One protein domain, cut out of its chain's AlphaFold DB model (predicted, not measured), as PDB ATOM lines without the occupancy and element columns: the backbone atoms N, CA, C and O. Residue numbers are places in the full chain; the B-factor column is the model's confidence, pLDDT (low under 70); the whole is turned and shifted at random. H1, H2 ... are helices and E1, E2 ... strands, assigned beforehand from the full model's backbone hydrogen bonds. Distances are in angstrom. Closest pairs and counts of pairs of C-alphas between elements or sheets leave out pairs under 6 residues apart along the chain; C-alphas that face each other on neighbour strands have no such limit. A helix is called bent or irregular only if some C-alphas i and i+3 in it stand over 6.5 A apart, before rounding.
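Overview. This is residues 20 to 129 of the 130 residues of an uncharacterized protein of Rhodovulum marinum (UniProt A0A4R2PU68). A compact body of helices is built round the short helix H6, on which H1, H2, H3 and H5 pack, while residues 20 to 29 of the long H1 stick out as an arm. H4 and H5 form a helical hairpin, and a small hairpin of two strands, E1 and E2, lies beside H2 and H6. The 110 printed residues include six named helices and two named strands, in the order H1, H2, H3, H4, H5, E1, E2, H6; the class is mostly helix and the sheet, E1 - E2, is antiparallel. The whole is compact, with a radius of gyration of the C-alphas of 14.4 A and spans of 47 by 33 by 23 A.

Along the chain. H1, residues 20 to 50, starts at C-alpha (221.413, 168.860, 160.933) and measures 45.3 A; it has a kink of 54 degrees near residue 43 and is irregular, C-alphas 43 and 46 being 7.0 A apart. H2 is residues 54 to 65, H3 67 to 75, H4 78 to 85, and H5 89 to 105, 24.3 A long. E1 is residues 109 to 112, E2 115 to 118, and H6 119 to 127, ending at C-alpha (227.797, 171.602, 189.623).

Arrangement. H6 is the hub. It touches H2 about perpendicular, at 88 degrees, the closest C-alphas being Gly 58 and Ala 126, 3.8 A. H1 touches H6 with residues 37 to 48 alone, closest C-alphas Leu 48 and Ala 125, 6.4 A. H3 touches H6, closest C-alphas Ile 70 and Ala 127, 6.3 A; H5 does with residues 99 to 103 alone, closest C-alphas Ile 100 and Thr 120, 6.2 A. H4 touches H1, closest C-alphas Ile 40 and Ala 84, 5.2 A, and H5 at a shallow tilt of 24 degrees, opposite ways, closest C-alphas Met 83 and Arg 92, 5.3 A. The helix packing is mostly crossed, with 1 of 7 touching pairs at a shallow tilt. In the hairpin E1 and E2, N 110 and O 117 are within hydrogen-bond range at 2.9 A. Every O i to N i+4 pair is within range in H2, H3, H4, H5 and H6, and 20 of 27 are in H1.

Size, cuts and confidence. The C-alphas of Gly 20 and Ala 105 are farthest apart, 47.8 A. The printed part has no cut, and its links are tight. Residues 20 to 32 have pLDDT under 70.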
ATOM      1  N   GLY A  20     222.165 169.895 160.217       39.06
ATOM      2  CA  GLY A  20     221.413 168.860 160.933       39.06
ATOM      3  C   GLY A  20     222.297 167.940 161.780       39.06
ATOM      4  O   GLY A  20     221.940 167.618 162.911       39.06
ATOM      5  N   ALA A  21     223.482 167.575 161.280       46.84
ATOM      6  CA  ALA A  21     224.428 166.737 162.019       46.84
ATOM      7  C   ALA A  21     225.023 167.455 163.245       46.84
ATOM      8  O   ALA A  21     225.193 166.832 164.293       46.84
ATOM      9  N   LEU A  22     225.277 168.766 163.153       48.66
ATOM     10  CA  LEU A  22     225.761 169.569 164.284       48.66
ATOM     11  C   LEU A  22     224.670 169.811 165.333       48.66
ATOM     12  O   LEU A  22     224.947 169.721 166.527       48.66
ATOM     13  N   ALA A  23     223.424 170.049 164.913       50.62
ATOM     14  CA  ALA A  23     222.306 170.232 165.839       50.62
ATOM     15  C   ALA A  23     221.937 168.926 166.571       50.62
ATOM     16  O   ALA A  23     221.748 168.926 167.789       50.62
ATOM     17  N   TYR A  24     221.888 167.798 165.854       48.06
ATOM     18  CA  TYR A  24     221.562 166.497 166.447       48.06
ATOM     19  C   TYR A  24     222.722 165.942 167.291       48.06
ATOM     20  O   TYR A  24     222.510 165.456 168.402       48.06
ATOM     21  N   GLY A  25     223.964 166.083 166.809       45.50
ATOM     22  CA  GLY A  25     225.167 165.718 167.559       45.50
ATOM     23  C   GLY A  25     225.348 166.560 168.825       45.50
ATOM     24  O   GLY A  25     225.655 166.014 169.884       45.50
ATOM     25  N   GLY A  26     225.076 167.868 168.751       49.91
ATOM     26  CA  GLY A  26     225.103 168.766 169.906       49.91
ATOM     27  C   GLY A  26     224.050 168.408 170.957       49.91
ATOM     28  O   GLY A  26     224.362 168.368 172.145       49.91
ATOM     29  N   SER A  27     222.830 168.064 170.538       51.19
ATOM     30  CA  SER A  27     221.757 167.671 171.460       51.19
ATOM     31  C   SER A  27     222.083 166.381 172.228       51.19
ATOM     32  O   SER A  27     221.926 166.334 173.451       51.19
ATOM     33  N   LEU A  28     222.629 165.361 171.556       54.22
ATOM     34  CA  LEU A  28     223.063 164.123 172.216       54.22
ATOM     35  C   LEU A  28     224.274 164.343 173.133       54.22
ATOM     36  O   LEU A  28     224.322 163.777 174.226       54.22
ATOM     37  N   ALA A  29     225.231 165.182 172.734       59.28
ATOM     38  CA  ALA A  29     226.395 165.514 173.556       59.28
ATOM     39  C   ALA A  29     226.000 166.247 174.851       59.28
ATOM     40  O   ALA A  29     226.509 165.923 175.923       59.28
ATOM     41  N   VAL A  30     225.040 167.176 174.777       60.97
ATOM     42  CA  VAL A  30     224.518 167.890 175.955       60.97
ATOM     43  C   VAL A  30     223.748 166.941 176.874       60.97
ATOM     44  O   VAL A  30     223.986 166.936 178.081       60.97
ATOM     45  N   CYS A  31     222.885 166.082 176.321       62.97
ATOM     46  CA  CYS A  31     222.129 165.120 177.126       62.97
ATOM     47  C   CYS A  31     223.057 164.115 177.824       62.97
ATOM     48  O   CYS A  31     222.954 163.900 179.031       62.97
ATOM     49  N   THR A  32     224.000 163.521 177.087       67.06
ATOM     50  CA  THR A  32     224.953 162.549 177.648       67.06
ATOM     51  C   THR A  32     225.896 163.188 178.668       67.06
ATOM     52  O   THR A  32     226.167 162.581 179.704       67.06
ATOM     53  N   GLY A  33     226.347 164.425 178.430       72.88
ATOM     54  CA  GLY A  33     227.132 165.203 179.390       72.88
ATOM     55  C   GLY A  33     226.371 165.479 180.687       72.88
ATOM     56  O   GLY A  33     226.917 165.253 181.766       72.88
ATOM     57  N   GLY A  34     225.096 165.873 180.593       77.44
ATOM     58  CA  GLY A  34     224.231 166.107 181.752       77.44
ATOM     59  C   GLY A  34     224.020 164.857 182.611       77.44
ATOM     60  O   GLY A  34     224.184 164.917 183.828       77.44
ATOM     61  N   PHE A  35     223.750 163.698 181.995       81.88
ATOM     62  CA  PHE A  35     223.609 162.436 182.737       81.88
ATOM     63  C   PHE A  35     224.898 162.027 183.458       81.88
ATOM     64  O   PHE A  35     224.850 161.594 184.610       81.88
ATOM     65  N   ARG A  36     226.058 162.184 182.807       85.12
ATOM     66  CA  ARG A  36     227.357 161.878 183.431       85.12
ATOM     67  C   ARG A  36     227.659 162.828 184.583       85.12
ATOM     68  O   ARG A  36     228.077 162.369 185.642       85.12
ATOM     69  N   LEU A  37     227.395 164.123 184.404       88.75
ATOM     70  CA  LEU A  37     227.564 165.117 185.458       88.75
ATOM     71  C   LEU A  37     226.679 164.791 186.667       88.75
ATOM     72  O   LEU A  37     227.181 164.732 187.785       88.75
ATOM     73  N   ALA A  38     225.395 164.493 186.450       88.00
ATOM     74  CA  ALA A  38     224.479 164.112 187.522       88.00
ATOM     75  C   ALA A  38     224.952 162.853 188.270       88.00
ATOM     76  O   ALA A  38     224.898 162.817 189.501       88.00
ATOM     77  N   GLY A  39     225.473 161.856 187.545       88.75
ATOM     78  CA  GLY A  39     226.044 160.637 188.124       88.75
ATOM     79  C   GLY A  39     227.289 160.872 188.985       88.75
ATOM     80  O   GLY A  39     227.486 160.154 189.960       88.75
ATOM     81  N   ILE A  40     228.099 161.891 188.675       91.06
ATOM     82  CA  ILE A  40     229.275 162.272 189.481       91.06
ATOM     83  C   ILE A  40     228.867 163.145 190.673       91.06
ATOM     84  O   ILE A  40     229.357 162.968 191.785       91.06
ATOM     85  N   VAL A  41     227.966 164.102 190.455       91.50
ATOM     86  CA  VAL A  41     227.628 165.116 191.457       91.50
ATOM     87  C   VAL A  41     226.700 164.561 192.532       91.50
ATOM     88  O   VAL A  41     226.902 164.859 193.708       91.50
ATOM     89  N   ALA A  42     225.703 163.740 192.182       91.69
ATOM     90  CA  ALA A  42     224.735 163.233 193.157       91.69
ATOM     91  C   ALA A  42     225.394 162.487 194.338       91.69
ATOM     92  O   ALA A  42     225.067 162.810 195.482       91.69
ATOM     93  N   PRO A  43     226.377 161.588 194.123       89.50
ATOM     94  CA  PRO A  43     227.094 160.919 195.205       89.50
ATOM     95  C   PRO A  43     228.037 161.826 196.007       89.50
ATOM     96  O   PRO A  43     228.510 161.385 197.050       89.50
ATOM     97  N   LEU A  44     228.334 163.047 195.543       90.00
ATOM     98  CA  LEU A  44     229.201 164.030 196.212       90.00
ATOM     99  C   LEU A  44     228.414 165.130 196.942       90.00
ATOM    100  O   LEU A  44     228.990 165.879 197.728       90.00
ATOM    101  N   ARG A  45     227.089 165.206 196.751       90.12
ATOM    102  CA  ARG A  45     226.225 166.208 197.404       90.12
ATOM    103  C   ARG A  45     226.243 166.151 198.931       90.12
ATOM    104  O   ARG A  45     225.912 167.149 199.562       90.12
ATOM    105  N   TRP A  46     226.639 165.023 199.524       88.31
ATOM    106  CA  TRP A  46     226.771 164.899 200.979       88.31
ATOM    107  C   TRP A  46     227.786 165.882 201.571       88.31
ATOM    108  O   TRP A  46     227.674 166.172 202.751       88.31
ATOM    109  N   ALA A  47     228.736 166.389 200.775       85.81
ATOM    110  CA  ALA A  47     229.757 167.334 201.225       85.81
ATOM    111  C   ALA A  47     229.278 168.795 201.222       85.81
ATOM    112  O   ALA A  47     229.938 169.664 201.778       85.81
ATOM    113  N   LEU A  48     228.130 169.092 200.598       88.25
ATOM    114  CA  LEU A  48     227.601 170.459 200.535       88.25
ATOM    115  C   LEU A  48     227.330 171.088 201.912       88.25
ATOM    116  O   LEU A  48     227.622 172.271 202.055       88.25
ATOM    117  N   PRO A  49     226.788 170.369 202.917       88.44
ATOM    118  CA  PRO A  49     226.553 170.934 204.245       88.44
ATOM    119  C   PRO A  49     227.827 171.381 204.975       88.44
ATOM    120  O   PRO A  49     227.732 172.250 205.837       88.44
ATOM    121  N   ASP A  50     228.990 170.819 204.629       86.44
ATOM    122  CA  ASP A  50     230.275 171.154 205.260       86.44
ATOM    123  C   ASP A  50     230.915 172.417 204.650       86.44
ATOM    124  O   ASP A  50     231.823 173.009 205.234       86.44
ATOM    125  N   ILE A  51     230.419 172.869 203.493       87.69
ATOM    126  CA  ILE A  51     230.855 174.104 202.838       87.69
ATOM    127  C   ILE A  51     230.123 175.287 203.477       87.69
ATOM    128  O   ILE A  51     228.909 175.259 203.675       87.69
ATOM    129  N   ALA A  52     230.836 176.381 203.747       83.69
ATOM    130  CA  ALA A  52     230.210 177.604 204.234       83.69
ATOM    131  C   ALA A  52     229.301 178.233 203.158       83.69
ATOM    132  O   ALA A  52     229.782 178.683 202.121       83.69
ATOM    133  N   ASP A  53     227.989 178.267 203.418       91.81
ATOM    134  CA  ASP A  53     226.952 178.761 202.494       91.81
ATOM    135  C   ASP A  53     227.104 178.174 201.066       91.81
ATOM    136  O   ASP A  53     227.427 178.892 200.106       91.81
ATOM    137  N   PRO A  54     226.869 176.854 200.895       92.69
ATOM    138  CA  PRO A  54     227.124 176.150 199.635       92.69
ATOM    139  C   PRO A  54     226.286 176.712 198.489       92.69
ATOM    140  O   PRO A  54     226.689 176.673 197.326       92.69
ATOM    141  N   GLU A  55     225.113 177.268 198.802       93.31
ATOM    142  CA  GLU A  55     224.269 177.902 197.808       93.31
ATOM    143  C   GLU A  55     224.915 179.143 197.213       93.31
ATOM    144  O   GLU A  55     224.936 179.311 195.991       93.31
ATOM    145  N   ARG A  56     225.404 180.040 198.072       94.25
ATOM    146  CA  ARG A  56     226.013 181.289 197.633       94.25
ATOM    147  C   ARG A  56     227.347 181.038 196.949       94.25
ATOM    148  O   ARG A  56     227.577 181.639 195.902       94.25
ATOM    149  N   VAL A  57     228.168 180.133 197.485       95.12
ATOM    150  CA  VAL A  57     229.422 179.694 196.854       95.12
ATOM    151  C   VAL A  57     229.140 179.117 195.469       95.12
ATOM    152  O   VAL A  57     229.696 179.594 194.481       95.12
ATOM    153  N   GLY A  58     228.208 178.164 195.373       95.38
ATOM    154  CA  GLY A  58     227.848 177.525 194.110       95.38
ATOM    155  C   GLY A  58     227.306 178.513 193.079       95.38
ATOM    156  O   GLY A  58     227.746 178.494 191.934       95.38
ATOM    157  N   ARG A  59     226.405 179.429 193.470       96.44
ATOM    158  CA  ARG A  59     225.883 180.472 192.564       96.44
ATOM    159  C   ARG A  59     226.969 181.443 192.109       96.44
ATOM    160  O   ARG A  59     227.010 181.771 190.929       96.44
ATOM    161  N   ALA A  60     227.828 181.902 193.018       96.31
ATOM    162  CA  ALA A  60     228.889 182.845 192.682       96.31
ATOM    163  C   ALA A  60     229.914 182.220 191.728       96.31
ATOM    164  O   ALA A  60     230.283 182.837 190.732       96.31
ATOM    165  N   TYR A  61     230.323 180.978 191.997       96.56
ATOM    166  CA  TYR A  61     231.282 180.276 191.152       96.56
ATOM    167  C   TYR A  61     230.682 179.895 189.790       96.56
ATOM    168  O   TYR A  61     231.315 180.103 188.756       96.56
ATOM    169  N   LEU A  62     229.421 179.446 189.765       96.12
ATOM    170  CA  LEU A  62     228.688 179.193 188.524       96.12
ATOM    171  C   LEU A  62     228.520 180.464 187.679       96.12
ATOM    172  O   LEU A  62     228.660 180.400 186.462       96.12
ATOM    173  N   ALA A  63     228.241 181.612 188.302       95.94
ATOM    174  CA  ALA A  63     228.112 182.887 187.596       95.94
ATOM    175  C   ALA A  63     229.445 183.375 187.008       95.94
ATOM    176  O   ALA A  63     229.446 184.003 185.952       95.94
ATOM    177  N   ALA A  64     230.566 183.087 187.675       95.69
ATOM    178  CA  ALA A  64     231.894 183.474 187.212       95.69
ATOM    179  C   ALA A  64     232.396 182.604 186.044       95.69
ATOM    180  O   ALA A  64     232.948 183.127 185.079       95.69
ATOM    181  N   GLU A  65     232.208 181.284 186.121       95.56
ATOM    182  CA  GLU A  65     232.767 180.338 185.139       95.56
ATOM    183  C   GLU A  65     231.773 179.951 184.032       95.56
ATOM    184  O   GLU A  65     232.168 179.649 182.905       95.56
ATOM    185  N   GLY A  66     230.475 179.959 184.328       93.62
ATOM    186  CA  GLY A  66     229.424 179.467 183.443       93.62
ATOM    187  C   GLY A  66     229.229 177.940 183.505       93.62
ATOM    188  O   GLY A  66     230.162 177.186 183.799       93.62
ATOM    189  N   PRO A  67     228.011 177.449 183.201       92.06
ATOM    190  CA  PRO A  67     227.638 176.045 183.394       92.06
ATOM    191  C   PRO A  67     228.484 175.074 182.566       92.06
ATOM    192  O   PRO A  67     228.884 174.026 183.064       92.06
ATOM    193  N   GLU A  68     228.827 175.428 181.327       90.25
ATOM    194  CA  GLU A  68     229.620 174.559 180.448       90.25
ATOM    195  C   GLU A  68     231.049 174.346 180.961       90.25
ATOM    196  O   GLU A  68     231.568 173.229 180.899       90.25
ATOM    197  N   ARG A  69     231.688 175.397 181.497       92.31
ATOM    198  CA  ARG A  69     233.044 175.295 182.055       92.31
ATOM    199  C   ARG A  69     233.049 174.500 183.348       92.31
ATOM    200  O   ARG A  69     233.950 173.690 183.528       92.31
ATOM    201  N   ILE A  70     232.040 174.676 184.203       94.31
ATOM    202  CA  ILE A  70     231.880 173.879 185.426       94.31
ATOM    203  C   ILE A  70     231.650 172.405 185.084       94.31
ATOM    204  O   ILE A  70     232.357 171.545 185.604       94.31
ATOM    205  N   ALA A  71     230.715 172.107 184.177       91.75
ATOM    206  CA  ALA A  71     230.433 170.738 183.756       91.75
ATOM    207  C   ALA A  71     231.687 170.060 183.190       91.75
ATOM    208  O   ALA A  71     232.032 168.954 183.603       91.75
ATOM    209  N   ARG A  72     232.416 170.748 182.300       91.69
ATOM    210  CA  ARG A  72     233.679 170.247 181.750       91.69
ATOM    211  C   ARG A  72     234.737 170.056 182.834       91.69
ATOM    212  O   ARG A  72     235.341 168.997 182.891       91.69
ATOM    213  N   ALA A  73     234.906 171.022 183.734       93.56
ATOM    214  CA  ALA A  73     235.875 170.923 184.821       93.56
ATOM    215  C   ALA A  73     235.598 169.732 185.750       93.56
ATOM    216  O   ALA A  73     236.544 169.110 186.218       93.56
ATOM    217  N   VAL A  74     234.333 169.383 186.001       93.56
ATOM    218  CA  VAL A  74     233.985 168.173 186.764       93.56
ATOM    219  C   VAL A  74     234.251 166.902 185.954       93.56
ATOM    220  O   VAL A  74     234.808 165.949 186.492       93.56
ATOM    221  N   LEU A  75     233.882 166.879 184.671       90.88
ATOM    222  CA  LEU A  75     234.074 165.712 183.801       90.88
ATOM    223  C   LEU A  75     235.554 165.415 183.511       90.88
ATOM    224  O   LEU A  75     235.918 164.250 183.367       90.88
ATOM    225  N   ASP A  76     236.405 166.441 183.487       93.56
ATOM    226  CA  ASP A  76     237.852 166.326 183.262       93.56
ATOM    227  C   ASP A  76     238.626 165.926 184.537       93.56
ATOM    228  O   ASP A  76     239.856 165.836 184.523       93.56
ATOM    229  N   ARG A  77     237.926 165.673 185.654       91.25
ATOM    230  CA  ARG A  77     238.508 165.272 186.943       91.25
ATOM    231  C   ARG A  77     238.281 163.777 187.207       91.25
ATOM    232  O   ARG A  77     237.228 163.388 187.732       91.25
ATOM    233  N   PRO A  78     239.252 162.910 186.850       90.75
ATOM    234  CA  PRO A  78     239.110 161.467 187.027       90.75
ATOM    235  C   PRO A  78     239.015 161.075 188.503       90.75
ATOM    236  O   PRO A  78     238.321 160.119 188.826       90.75
ATOM    237  N   ASP A  79     239.632 161.844 189.398       92.44
ATOM    238  CA  ASP A  79     239.554 161.654 190.845       92.44
ATOM    239  C   ASP A  79     238.129 161.847 191.383       92.44
ATOM    240  O   ASP A  79     237.660 161.028 192.171       92.44
ATOM    241  N   LEU A  80     237.395 162.864 190.917       91.06
ATOM    242  CA  LEU A  80     235.987 163.057 191.299       91.06
ATOM    243  C   LEU A  80     235.087 161.945 190.756       91.06
ATOM    244  O   LEU A  80     234.162 161.504 191.437       91.06
ATOM    245  N   THR A  81     235.377 161.469 189.545       91.44
ATOM    246  CA  THR A  81     234.654 160.347 188.934       91.44
ATOM    247  C   THR A  81     234.897 159.047 189.706       91.44
ATOM    248  O   THR A  81     233.946 158.332 190.019       91.44
ATOM    249  N   GLU A  82     236.152 158.758 190.060       91.75
ATOM    250  CA  GLU A  82     236.545 157.617 190.897       91.75
ATOM    251  C   GLU A  82     235.834 157.671 192.256       91.75
ATOM    252  O   GLU A  82     235.177 156.707 192.648       91.75
ATOM    253  N   MET A  83     235.885 158.823 192.936       92.50
ATOM    254  CA  MET A  83     235.217 159.028 194.225       92.50
ATOM    255  C   MET A  83     233.706 158.795 194.146       92.50
ATOM    256  O   MET A  83     233.126 158.181 195.043       92.50
ATOM    257  N   ALA A  84     233.057 159.286 193.089       91.06
ATOM    258  CA  ALA A  84     231.614 159.185 192.935       91.06
ATOM    259  C   ALA A  84     231.142 157.764 192.593       91.06
ATOM    260  O   ALA A  84     230.112 157.332 193.112       91.06
ATOM    261  N   LEU A  85     231.875 157.050 191.731       90.06
ATOM    262  CA  LEU A  85     231.409 155.795 191.132       90.06
ATOM    263  C   LEU A  85     231.987 154.532 191.773       90.06
ATOM    264  O   LEU A  85     231.347 153.486 191.700       90.06
ATOM    265  N   LEU A  86     233.189 154.600 192.350       91.38
ATOM    266  CA  LEU A  86     233.934 153.407 192.773       91.38
ATOM    267  C   LEU A  86     234.090 153.288 194.287       91.38
ATOM    268  O   LEU A  86     234.332 152.190 194.783       91.38
ATOM    269  N   LEU A  87     233.958 154.393 195.023       92.62
ATOM    270  CA  LEU A  87     234.123 154.397 196.474       92.62
ATOM    271  C   LEU A  87     232.781 154.257 197.192       92.62
ATOM    272  O   LEU A  87     231.776 154.863 196.796       92.62
ATOM    273  N   ASP A  88     232.793 153.507 198.294       93.56
ATOM    274  CA  ASP A  88     231.724 153.546 199.289       93.56
ATOM    275  C   ASP A  88     231.653 154.920 199.982       93.56
ATOM    276  O   ASP A  88     232.472 155.812 199.745       93.56
ATOM    277  N   ALA A  89     230.631 155.123 200.813       89.12
ATOM    278  CA  ALA A  89     230.375 156.419 201.433       89.12
ATOM    279  C   ALA A  89     231.521 156.900 202.345       89.12
ATOM    280  O   ALA A  89     231.851 158.087 202.319       89.12
ATOM    281  N   ASP A  90     232.145 156.001 203.109       92.19
ATOM    282  CA  ASP A  90     233.193 156.357 204.069       92.19
ATOM    283  C   ASP A  90     234.520 156.631 203.352       92.19
ATOM    284  O   ASP A  90     235.161 157.659 203.587       92.19
ATOM    285  N   ALA A  91     234.898 155.772 202.402       92.94
ATOM    286  CA  ALA A  91     236.074 155.970 201.564       92.94
ATOM    287  C   ALA A  91     235.953 157.248 200.720       92.94
ATOM    288  O   ALA A  91     236.920 158.006 200.596       92.94
ATOM    289  N   ARG A  92     234.757 157.536 200.189       94.12
ATOM    290  CA  ARG A  92     234.469 158.783 199.469       94.12
ATOM    291  C   ARG A  92     234.647 160.000 200.366       94.12
ATOM    292  O   ARG A  92     235.248 160.974 199.916       94.12
ATOM    293  N   ARG A  93     234.179 159.943 201.617       91.12
ATOM    294  CA  ARG A  93     234.373 161.025 202.593       91.12
ATOM    295  C   ARG A  93     235.842 161.300 202.848       91.12
ATOM    296  O   ARG A  93     236.299 162.417 202.616       91.12
ATOM    297  N   ILE A  94     236.589 160.272 203.236       93.00
ATOM    298  CA  ILE A  94     238.017 160.395 203.553       93.00
ATOM    299  C   ILE A  94     238.793 160.955 202.353       93.00
ATOM    300  O   ILE A  94     239.623 161.853 202.501       93.00
ATOM    301  N   ARG A  95     238.512 160.446 201.149       94.75
ATOM    302  CA  ARG A  95     239.219 160.847 199.929       94.75
ATOM    303  C   ARG A  95     238.865 162.268 199.492       94.75
ATOM    304  O   ARG A  95     239.763 162.998 199.075       94.75
ATOM    305  N   LEU A  96     237.606 162.681 199.633       93.81
ATOM    306  CA  LEU A  96     237.196 164.050 199.334       93.81
ATOM    307  C   LEU A  96     237.804 165.050 200.324       93.81
ATOM    308  O   LEU A  96     238.359 166.057 199.894       93.81
ATOM    309  N   GLU A  97     237.782 164.757 201.626       93.94
ATOM    310  CA  GLU A  97     238.440 165.599 202.635       93.94
ATOM    311  C   GLU A  97     239.940 165.744 202.364       93.94
ATOM    312  O   GLU A  97     240.487 166.848 202.425       93.94
ATOM    313  N   ALA A  98     240.617 164.639 202.037       94.88
ATOM    314  CA  ALA A  98     242.031 164.664 201.680       94.88
ATOM    315  C   ALA A  98     242.283 165.546 200.450       94.88
ATOM    316  O   ALA A  98     243.228 166.335 200.450       94.88
ATOM    317  N   ARG A  99     241.411 165.470 199.436       95.44
ATOM    318  CA  ARG A  99     241.506 166.315 198.242       95.44
ATOM    319  C   ARG A  99     241.294 167.792 198.563       95.44
ATOM    320  O   ARG A  99     242.064 168.616 198.090       95.44
ATOM    321  N   ILE A 100     240.309 168.132 199.392       94.44
ATOM    322  CA  ILE A 100     240.060 169.517 199.822       94.44
ATOM    323  C   ILE A 100     241.288 170.075 200.552       94.44
ATOM    324  O   ILE A 100     241.761 171.163 200.230       94.44
ATOM    325  N   ARG A 101     241.867 169.310 201.486       95.56
ATOM    326  CA  ARG A 101     243.111 169.705 202.171       95.56
ATOM    327  C   ARG A 101     244.271 169.882 201.192       95.56
ATOM    328  O   ARG A 101     245.048 170.822 201.341       95.56
ATOM    329  N   GLN A 102     244.384 169.003 200.197       96.50
ATOM    330  CA  GLN A 102     245.401 169.105 199.153       96.50
ATOM    331  C   GLN A 102     245.215 170.362 198.297       96.50
ATOM    332  O   GLN A 102     246.201 171.042 198.032       96.50
ATOM    333  N   ASP A 103     243.987 170.693 197.900       96.62
ATOM    334  CA  ASP A 103     243.689 171.907 197.140       96.62
ATOM    335  C   ASP A 103     244.128 173.156 197.922       96.62
ATOM    336  O   ASP A 103     244.825 174.010 197.379       96.62
ATOM    337  N   PHE A 104     243.817 173.232 199.222       95.50
ATOM    338  CA  PHE A 104     244.307 174.319 200.076       95.50
ATOM    339  C   PHE A 104     245.839 174.352 200.157       95.50
ATOM    340  O   PHE A 104     246.436 175.414 199.990       95.50
ATOM    341  N   ALA A 105     246.485 173.203 200.375       96.38
ATOM    342  CA  ALA A 105     247.942 173.114 200.471       96.38
ATOM    343  C   ALA A 105     248.653 173.491 199.158       96.38
ATOM    344  O   ALA A 105     249.738 174.068 199.187       96.38
ATOM    345  N   ALA A 106     248.039 173.189 198.014       96.56
ATOM    346  CA  ALA A 106     248.537 173.535 196.687       96.56
ATOM    347  C   ALA A 106     248.196 174.977 196.266       96.56
ATOM    348  O   ALA A 106     248.607 175.413 195.192       96.56
ATOM    349  N   GLY A 107     247.435 175.719 197.079       96.56
ATOM    350  CA  GLY A 107     246.930 177.043 196.719       96.56
ATOM    351  C   GLY A 107     245.836 177.017 195.644       96.56
ATOM    352  O   GLY A 107     245.481 178.073 195.119       96.56
ATOM    353  N   GLU A 108     245.265 175.849 195.331       96.50
ATOM    354  CA  GLU A 108     244.118 175.673 194.430       96.50
ATOM    355  C   GLU A 108     242.814 176.107 195.118       96.50
ATOM    356  O   GLU A 108     241.872 175.338 195.315       96.50
ATOM    357  N   THR A 109     242.764 177.380 195.492       96.75
ATOM    358  CA  THR A 109     241.608 178.022 196.116       96.75
ATOM    359  C   THR A 109     240.968 179.008 195.154       96.75
ATOM    360  O   THR A 109     241.613 179.526 194.240       96.75
ATOM    361  N   VAL A 110     239.679 179.262 195.344       96.06
ATOM    362  CA  VAL A 110     238.937 180.244 194.556       96.06
ATOM    363  C   VAL A 110     238.184 181.188 195.477       96.06
ATOM    364  O   VAL A 110     237.705 180.795 196.542       96.06
ATOM    365  N   LEU A 111     238.066 182.443 195.047       95.69
ATOM    366  CA  LEU A 111     237.187 183.414 195.681       95.69
ATOM    367  C   LEU A 111     235.795 183.298 195.047       95.69
ATOM    368  O   LEU A 111     235.584 183.728 193.914       95.69
ATOM    369  N   ALA A 112     234.849 182.709 195.773       93.19
ATOM    370  CA  ALA A 112     233.462 182.565 195.345       93.19
ATOM    371  C   ALA A 112     232.565 183.482 196.190       93.19
ATOM    372  O   ALA A 112     232.198 183.178 197.328       93.19
ATOM    373  N   GLY A 113     232.229 184.651 195.640       89.88
ATOM    374  CA  GLY A 113     231.581 185.714 196.404       89.88
ATOM    375  C   GLY A 113     232.563 186.310 197.414       89.88
ATOM    376  O   GLY A 113     233.551 186.913 197.013       89.88
ATOM    377  N   ASN A 114     232.305 186.114 198.710       92.56
ATOM    378  CA  ASN A 114     233.164 186.607 199.798       92.56
ATOM    379  C   ASN A 114     233.882 185.468 200.544       92.56
ATOM    380  O   ASN A 114     234.386 185.676 201.645       92.56
ATOM    381  N   TRP A 115     233.887 184.263 199.969       93.75
ATOM    382  CA  TRP A 115     234.440 183.063 200.584       93.75
ATOM    383  C   TRP A 115     235.659 182.584 199.806       93.75
ATOM    384  O   TRP A 115     235.609 182.488 198.579       93.75
ATOM    385  N   VAL A 116     236.731 182.260 200.527       95.31
ATOM    386  CA  VAL A 116     237.863 181.504 199.984       95.31
ATOM    387  C   VAL A 116     237.597 180.036 200.275       95.31
ATOM    388  O   VAL A 116     237.534 179.641 201.437       95.31
ATOM    389  N   VAL A 117     237.408 179.251 199.223       96.00
ATOM    390  CA  VAL A 117     237.101 177.816 199.306       96.00
ATOM    391  C   VAL A 117     238.078 177.031 198.443       96.00
ATOM    392  O   VAL A 117     238.665 177.584 197.503       96.00
ATOM    393  N   ALA A 118     238.250 175.741 198.726       96.69
ATOM    394  CA  ALA A 118     238.991 174.875 197.822       96.69
ATOM    395  C   ALA A 118     238.282 174.823 196.463       96.69
ATOM    396  O   ALA A 118     237.048 174.836 196.371       96.69
ATOM    397  N   ARG A 119     239.052 174.719 195.379       95.75
ATOM    398  CA  ARG A 119     238.484 174.620 194.032       95.75
ATOM    399  C   ARG A 119     237.547 173.418 193.901       95.75
ATOM    400  O   ARG A 119     236.514 173.525 193.243       95.75
ATOM    401  N   THR A 120     237.866 172.299 194.553       95.62
ATOM    402  CA  THR A 120     236.986 171.123 194.624       95.62
ATOM    403  C   THR A 120     235.618 171.443 195.222       95.62
ATOM    404  O   THR A 120     234.605 171.052 194.644       95.62
ATOM    405  N   GLU A 121     235.575 172.174 196.335       95.44
ATOM    406  CA  GLU A 121     234.325 172.551 197.005       95.44
ATOM    407  C   GLU A 121     233.476 173.443 196.105       95.44
ATOM    408  O   GLU A 121     232.294 173.173 195.891       95.44
ATOM    409  N   ALA A 122     234.098 174.463 195.507       96.12
ATOM    410  CA  ALA A 122     233.419 175.370 194.591       96.12
ATOM    411  C   ALA A 122     232.845 174.637 193.371       96.12
ATOM    412  O   ALA A 122     231.709 174.897 192.973       96.12
ATOM    413  N   LEU A 123     233.601 173.691 192.799       95.75
ATOM    414  CA  LEU A 123     233.151 172.872 191.674       95.75
ATOM    415  C   LEU A 123     231.943 172.008 192.039       95.75
ATOM    416  O   LEU A 123     230.964 172.010 191.297       95.75
ATOM    417  N   ILE A 124     231.980 171.302 193.173       94.94
ATOM    418  CA  ILE A 124     230.861 170.455 193.621       94.94
ATOM    419  C   ILE A 124     229.627 171.319 193.917       94.94
ATOM    420  O   ILE A 124     228.526 170.993 193.469       94.94
ATOM    421  N   ALA A 125     229.809 172.447 194.611       95.75
ATOM    422  CA  ALA A 125     228.735 173.381 194.938       95.75
ATOM    423  C   ALA A 125     228.091 173.998 193.690       95.75
ATOM    424  O   ALA A 125     226.866 174.091 193.620       95.75
ATOM    425  N   ALA A 126     228.888 174.394 192.695       95.81
ATOM    426  CA  ALA A 126     228.382 174.940 191.437       95.81
ATOM    427  C   ALA A 126     227.700 173.865 190.581       95.81
ATOM    428  O   ALA A 126     226.595 174.083 190.088       95.81
ATOM    429  N   ALA A 127     228.319 172.690 190.444       94.06
ATOM    430  CA  ALA A 127     227.797 171.602 189.623       94.06
ATOM    431  C   ALA A 127     226.494 171.011 190.174       94.06
ATOM    432  O   ALA A 127     225.661 170.549 189.404       94.06
ATOM    433  N   ALA A 128     226.260 171.077 191.488       92.75
ATOM    434  CA  ALA A 128     224.984 170.688 192.087       92.75
ATOM    435  C   ALA A 128     223.796 171.567 191.656       92.75
ATOM    436  O   ALA A 128     222.657 171.183 191.937       92.75
ATOM    437  N   ARG A 129     224.057 172.712 191.004       89.81
ATOM    438  CA  ARG A 129     223.063 173.691 190.535       89.81
ATOM    439  C   ARG A 129     222.871 173.716 189.017       89.81
ATOM    440  O   ARG A 129     222.107 174.555 188.541       89.81
TER     441      ARG A 129